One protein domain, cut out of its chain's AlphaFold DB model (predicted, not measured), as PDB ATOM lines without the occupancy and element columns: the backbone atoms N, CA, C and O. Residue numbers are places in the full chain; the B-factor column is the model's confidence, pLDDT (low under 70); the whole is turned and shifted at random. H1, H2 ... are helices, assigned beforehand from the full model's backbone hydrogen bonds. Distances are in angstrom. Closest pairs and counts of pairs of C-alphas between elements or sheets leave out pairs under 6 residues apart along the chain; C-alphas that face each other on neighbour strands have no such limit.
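Overview. This is residues 17 to 62 of the 64 residues of the protein "Multidrug ABC transporter ATPase" of Lysinibacillus halotolerans (UniProt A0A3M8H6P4). The longest helix, H1, makes one end of an open, drawn-out printed part; short H2 follows, and a long unnamed stretch, residues 38 to 56, leads to short H3 near the other end, with no helix packed on another. The printed part has 46 residues, with three named helices in the order H1, H2, H3 and no named strand: all helix, though only 22 residues are in named elements. It is an extended rod, with a radius of gyration of the C-alphas of 17.1 A and spans of 54 by 26 by 12 A.

Along the chain. Find C-alpha 17 at (161.653, 177.415, 224.081); from there H1, residues 17 to 27, runs 15.5 A. H2 is residues 32 to 37, and H3, residues 57 to 61, ends at C-alpha 61, (212.454, 184.448, 239.999).

Arrangement. H1, H2 and H3 are apart from one another. In H1 and H2 every O i to N i+4 pair is within hydrogen-bond range; in H3, 0 of 1, and 0 of 2 O i to N i+3 pairs.

Size, cuts and confidence. C-alphas 17 and 62, the two farthest apart, are 55.4 A apart. The printed part has no cut. H1 to H2 is a tight link, H2 to H3 a long one of 19 residues. Look for pLDDT under 70 at residues 28 to 29 and 50 to 62.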
ATOM      1  N   GLU A  17     160.766 178.473 224.567       89.81
ATOM      2  CA  GLU A  17     161.653 177.415 224.081       89.81
ATOM      3  C   GLU A  17     163.104 177.908 224.001       89.81
ATOM      4  O   GLU A  17     164.009 177.234 224.503       89.81
ATOM      5  N   ASP A  18     163.311 179.131 223.503       85.50
ATOM      6  CA  ASP A  18     164.604 179.819 223.476       85.50
ATOM      7  C   ASP A  18     165.185 179.966 224.894       85.50
ATOM      8  O   ASP A  18     166.370 179.712 225.112       85.50
ATOM      9  N   LEU A  19     164.349 180.323 225.880       86.31
ATOM     10  CA  LEU A  19     164.760 180.441 227.286       86.31
ATOM     11  C   LEU A  19     165.215 179.099 227.872       86.31
ATOM     12  O   LEU A  19     166.229 179.035 228.568       86.31
ATOM     13  N   ILE A  20     164.487 178.019 227.585       88.50
ATOM     14  CA  ILE A  20     164.836 176.671 228.052       88.50
ATOM     15  C   ILE A  20     166.148 176.208 227.413       88.50
ATOM     16  O   ILE A  20     167.000 175.631 228.094       88.50
ATOM     17  N   PHE A  21     166.325 176.449 226.113       87.00
ATOM     18  CA  PHE A  21     167.558 176.097 225.416       87.00
ATOM     19  C   PHE A  21     168.750 176.881 225.966       87.00
ATOM     20  O   PHE A  21     169.779 176.280 226.276       87.00
ATOM     21  N   LEU A  22     168.590 178.192 226.162       84.69
ATOM     22  CA  LEU A  22     169.603 179.042 226.780       84.69
ATOM     23  C   LEU A  22     169.989 178.524 228.172       84.69
ATOM     24  O   LEU A  22     171.175 178.369 228.449       84.69
ATOM     25  N   GLY A  23     169.009 178.160 229.005       85.69
ATOM     26  CA  GLY A  23     169.254 177.572 230.325       85.69
ATOM     27  C   GLY A  23     170.120 176.309 230.275       85.69
ATOM     28  O   GLY A  23     171.066 176.187 231.048       85.69
ATOM     29  N   LYS A  24     169.878 175.409 229.311       84.56
ATOM     30  CA  LYS A  24     170.706 174.201 229.109       84.56
ATOM     31  C   LYS A  24     172.143 174.525 228.699       84.56
ATOM     32  O   LYS A  24     173.063 173.809 229.086       84.56
ATOM     33  N   GLN A  25     172.342 175.580 227.906       78.50
ATOM     34  CA  GLN A  25     173.685 176.039 227.542       78.50
ATOM     35  C   GLN A  25     174.405 176.675 228.742       78.50
ATOM     36  O   GLN A  25     175.608 176.486 228.884       78.50
ATOM     37  N   MET A  26     173.679 177.382 229.617       78.88
ATOM     38  CA  MET A  26     174.233 177.984 230.837       78.88
ATOM     39  C   MET A  26     174.547 176.956 231.932       78.88
ATOM     40  O   MET A  26     175.472 177.168 232.710       78.88
ATOM     41  N   GLU A  27     173.811 175.841 231.996       75.94
ATOM     42  CA  GLU A  27     174.040 174.764 232.974       75.94
ATOM     43  C   GLU A  27     175.411 174.092 232.786       75.94
ATOM     44  O   GLU A  27     176.037 173.645 233.748       75.94
ATOM     45  N   ARG A  28     175.919 174.061 231.550       67.00
ATOM     46  CA  ARG A  28     177.251 173.542 231.237       67.00
ATOM     47  C   ARG A  28     178.279 174.667 231.263       67.00
ATOM     48  O   ARG A  28     178.670 175.185 230.216       67.00
ATOM     49  N   MET A  29     178.777 175.003 232.453       67.81
ATOM     50  CA  MET A  29     180.085 175.658 232.532       67.81
ATOM     51  C   MET A  29     181.125 174.680 231.981       67.81
ATOM     52  O   MET A  29     181.373 173.635 232.581       67.81
ATOM     53  N   ARG A  30     181.657 174.984 230.793       72.81
ATOM     54  CA  ARG A  30     182.659 174.148 230.130       72.81
ATOM     55  C   ARG A  30     183.929 174.139 230.968       72.81
ATOM     56  O   ARG A  30     184.460 175.202 231.287       72.81
ATOM     57  N   ASP A  31     184.393 172.948 231.324       76.75
ATOM     58  CA  ASP A  31     185.707 172.781 231.934       76.75
ATOM     59  C   ASP A  31     186.815 172.835 230.862       76.75
ATOM     60  O   ASP A  31     186.549 172.860 229.656       76.75
ATOM     61  N   GLY A  32     188.077 172.875 231.298       74.50
ATOM     62  CA  GLY A  32     189.218 172.906 230.380       74.50
ATOM     63  C   GLY A  32     189.299 171.683 229.457       74.50
ATOM     64  O   GLY A  32     189.688 171.829 228.303       74.50
ATOM     65  N   ALA A  33     188.871 170.503 229.918       76.38
ATOM     66  CA  ALA A  33     188.934 169.268 229.137       76.38
ATOM     67  C   ALA A  33     187.896 169.247 227.999       76.38
ATOM     68  O   ALA A  33     188.193 168.812 226.889       76.38
ATOM     69  N   GLN A  34     186.696 169.776 228.246       79.19
ATOM     70  CA  GLN A  34     185.643 169.926 227.239       79.19
ATOM     71  C   GLN A  34     186.007 170.968 226.177       79.19
ATOM     72  O   GLN A  34     185.654 170.818 225.010       79.19
ATOM     73  N   LEU A  35     186.721 172.030 226.564       81.06
ATOM     74  CA  LEU A  35     187.232 173.012 225.607       81.06
ATOM     75  C   LEU A  35     188.286 172.392 224.679       81.06
ATOM     76  O   LEU A  35     188.217 172.616 223.471       81.06
ATOM     77  N   GLU A  36     189.196 171.572 225.215       80.81
ATOM     78  CA  GLU A  36     190.188 170.838 224.418       80.81
ATOM     79  C   GLU A  36     189.540 169.859 223.424       80.81
ATOM     80  O   GLU A  36     189.943 169.834 222.258       80.81
ATOM     81  N   GLU A  37     188.516 169.103 223.845       83.50
ATOM     82  CA  GLU A  37     187.762 168.185 222.971       83.50
ATOM     83  C   GLU A  37     187.109 168.926 221.790       83.50
ATOM     84  O   GLU A  37     187.192 168.480 220.643       83.50
ATOM     85  N   ASP A  38     186.544 170.106 222.052       83.69
ATOM     86  CA  ASP A  38     185.914 170.970 221.048       83.69
ATOM     87  C   ASP A  38     186.925 171.788 220.210       83.69
ATOM     88  O   ASP A  38     186.513 172.614 219.386       83.69
ATOM     89  N   MET A  39     188.237 171.602 220.414       84.19
ATOM     90  CA  MET A  39     189.314 172.420 219.827       84.19
ATOM     91  C   MET A  39     189.119 173.930 220.066       84.19
ATOM     92  O   MET A  39     189.405 174.767 219.201       84.19
ATOM     93  N   ARG A  40     188.597 174.289 221.241       81.75
ATOM     94  CA  ARG A  40     188.383 175.668 221.691       81.75
ATOM     95  C   ARG A  40     189.390 176.021 222.776       81.75
ATOM     96  O   ARG A  40     189.753 175.196 223.603       81.75
ATOM     97  N   PHE A  41     189.814 177.278 222.792       79.81
ATOM     98  CA  PHE A  41     190.693 177.800 223.833       79.81
ATOM     99  C   PHE A  41     189.866 178.546 224.884       79.81
ATOM    100  O   PHE A  41     188.858 179.158 224.521       79.81
ATOM    101  N   PRO A  42     190.255 178.489 226.171       80.25
ATOM    102  CA  PRO A  42     189.653 179.336 227.189       80.25
ATOM    103  C   PRO A  42     189.904 180.809 226.860       80.25
ATOM    104  O   PRO A  42     190.921 181.156 226.250       80.25
ATOM    105  N   ASP A  43     188.983 181.671 227.284       82.81
ATOM    106  CA  ASP A  43     189.176 183.109 227.148       82.81
ATOM    107  C   ASP A  43     190.401 183.550 227.968       82.81
ATOM    108  O   ASP A  43     190.672 182.982 229.035       82.81
ATOM    109  N   PRO A  44     191.170 184.548 227.495       82.50
ATOM    110  CA  PRO A  44     192.274 185.095 228.265       82.50
ATOM    111  C   PRO A  44     191.795 185.549 229.643       82.50
ATOM    112  O   PRO A  44     190.785 186.245 229.752       82.50
ATOM    113  N   ILE A  45     192.546 185.184 230.682       81.75
ATOM    114  CA  ILE A  45     192.294 185.669 232.038       81.75
ATOM    115  C   ILE A  45     192.377 187.196 232.004       81.75
ATOM    116  O   ILE A  45     193.407 187.766 231.636       81.75
ATOM    117  N   GLN A  46     191.267 187.848 232.340       81.56
ATOM    118  CA  GLN A  46     191.225 189.287 232.540       81.56
ATOM    119  C   GLN A  46     191.759 189.555 233.943       81.56
ATOM    120  O   GLN A  46     191.198 189.057 234.913       81.56
ATOM    121  N   PHE A  47     192.870 190.278 234.029       82.81
ATOM    122  CA  PHE A  47     193.378 190.801 235.290       82.81
ATOM    123  C   PHE A  47     192.813 192.206 235.452       82.81
ATOM    124  O   PHE A  47     192.979 193.025 234.539       82.81
ATOM    125  N   ASP A  48     192.164 192.488 236.579       80.25
ATOM    126  CA  ASP A  48     191.878 193.873 236.936       80.25
ATOM    127  C   ASP A  48     193.203 194.590 237.249       80.25
ATOM    128  O   ASP A  48     194.208 193.960 237.585       80.25
ATOM    129  N   ASP A  49     193.228 195.926 237.180       70.56
ATOM    130  CA  ASP A  49     194.429 196.705 237.534       70.56
ATOM    131  C   ASP A  49     194.928 196.386 238.963       70.56
ATOM    132  O   ASP A  49     196.116 196.523 239.249       70.56
ATOM    133  N   LEU A  50     194.027 195.916 239.837       65.38
ATOM    134  CA  LEU A  50     194.303 195.460 241.204       65.38
ATOM    135  C   LEU A  50     194.896 194.039 241.281       65.38
ATOM    136  O   LEU A  50     195.561 193.726 242.266       65.38
ATOM    137  N   ASP A  51     194.702 193.196 240.263       65.56
ATOM    138  CA  ASP A  51     195.243 191.827 240.198       65.56
ATOM    139  C   ASP A  51     196.680 191.788 239.643       65.56
ATOM    140  O   ASP A  51     197.348 190.752 239.648       65.56
ATOM    141  N   ASN A  52     197.179 192.925 239.147       59.19
ATOM    142  CA  ASN A  52     198.535 193.060 238.615       59.19
ATOM    143  C   ASN A  52     199.607 193.149 239.726       59.19
ATOM    144  O   ASN A  52     200.802 192.990 239.452       59.19
ATOM    145  N   ASP A  53     199.191 193.330 240.984       60.00
ATOM    146  CA  ASP A  53     200.071 193.438 242.150       60.00
ATOM    147  C   ASP A  53     200.355 192.059 242.794       60.00
ATOM    148  O   ASP A  53     200.043 191.778 243.942       60.00
ATOM    149  N   ASN A  54     201.060 191.222 242.029       60.69
ATOM    150  CA  ASN A  54     202.288 190.555 242.484       60.69
ATOM    151  C   ASN A  54     202.264 189.523 243.644       60.69
ATOM    152  O   ASN A  54     202.977 189.714 244.626       60.69
ATOM    153  N   ASP A  55     201.676 188.335 243.438       55.06
ATOM    154  CA  ASP A  55     202.072 187.124 244.200       55.06
ATOM    155  C   ASP A  55     202.662 185.996 243.321       55.06
ATOM    156  O   ASP A  55     203.581 185.283 243.739       55.06
ATOM    157  N   GLU A  56     202.241 185.849 242.059       54.56
ATOM    158  CA  GLU A  56     202.720 184.740 241.212       54.56
ATOM    159  C   GLU A  56     204.092 184.990 240.559       54.56
ATOM    160  O   GLU A  56     204.865 184.048 240.344       54.56
ATOM    161  N   LYS A  57     204.465 186.256 240.301       53.56
ATOM    162  CA  LYS A  57     205.744 186.600 239.643       53.56
ATOM    163  C   LYS A  57     206.979 186.379 240.532       53.56
ATOM    164  O   LYS A  57     208.082 186.218 240.006       53.56
ATOM    165  N   GLU A  58     206.804 186.283 241.850       52.62
ATOM    166  CA  GLU A  58     207.877 186.006 242.821       52.62
ATOM    167  C   GLU A  58     208.316 184.529 242.846       52.62
ATOM    168  O   GLU A  58     209.413 184.202 243.314       52.62
ATOM    169  N   THR A  59     207.487 183.607 242.347       52.28
ATOM    170  CA  THR A  59     207.810 182.166 242.353       52.28
ATOM    171  C   THR A  59     208.760 181.770 241.220       52.28
ATOM    172  O   THR A  59     209.627 180.914 241.416       52.28
ATOM    173  N   TYR A  60     208.674 182.441 240.066       54.56
ATOM    174  CA  TYR A  60     209.527 182.176 238.901       54.56
ATOM    175  C   TYR A  60     210.933 182.775 239.020       54.56
ATOM    176  O   TYR A  60     211.870 182.245 238.426       54.56
ATOM    177  N   LYS A  61     211.125 183.838 239.813       52.16
ATOM    178  CA  LYS A  61     212.454 184.448 239.999       52.16
ATOM    179  C   LYS A  61     213.353 183.705 240.986       52.16
ATOM    180  O   LYS A  61     214.565 183.857 240.916       52.16
ATOM    181  N   ARG A  62     212.788 182.883 241.875       53.03
ATOM    182  CA  ARG A  62     213.545 182.147 242.907       53.03
ATOM    183  C   ARG A  62     214.155 180.821 242.431       53.03
ATOM    184  O   ARG A  62     214.780 180.135 243.235       53.03
TER     185      ARG A  62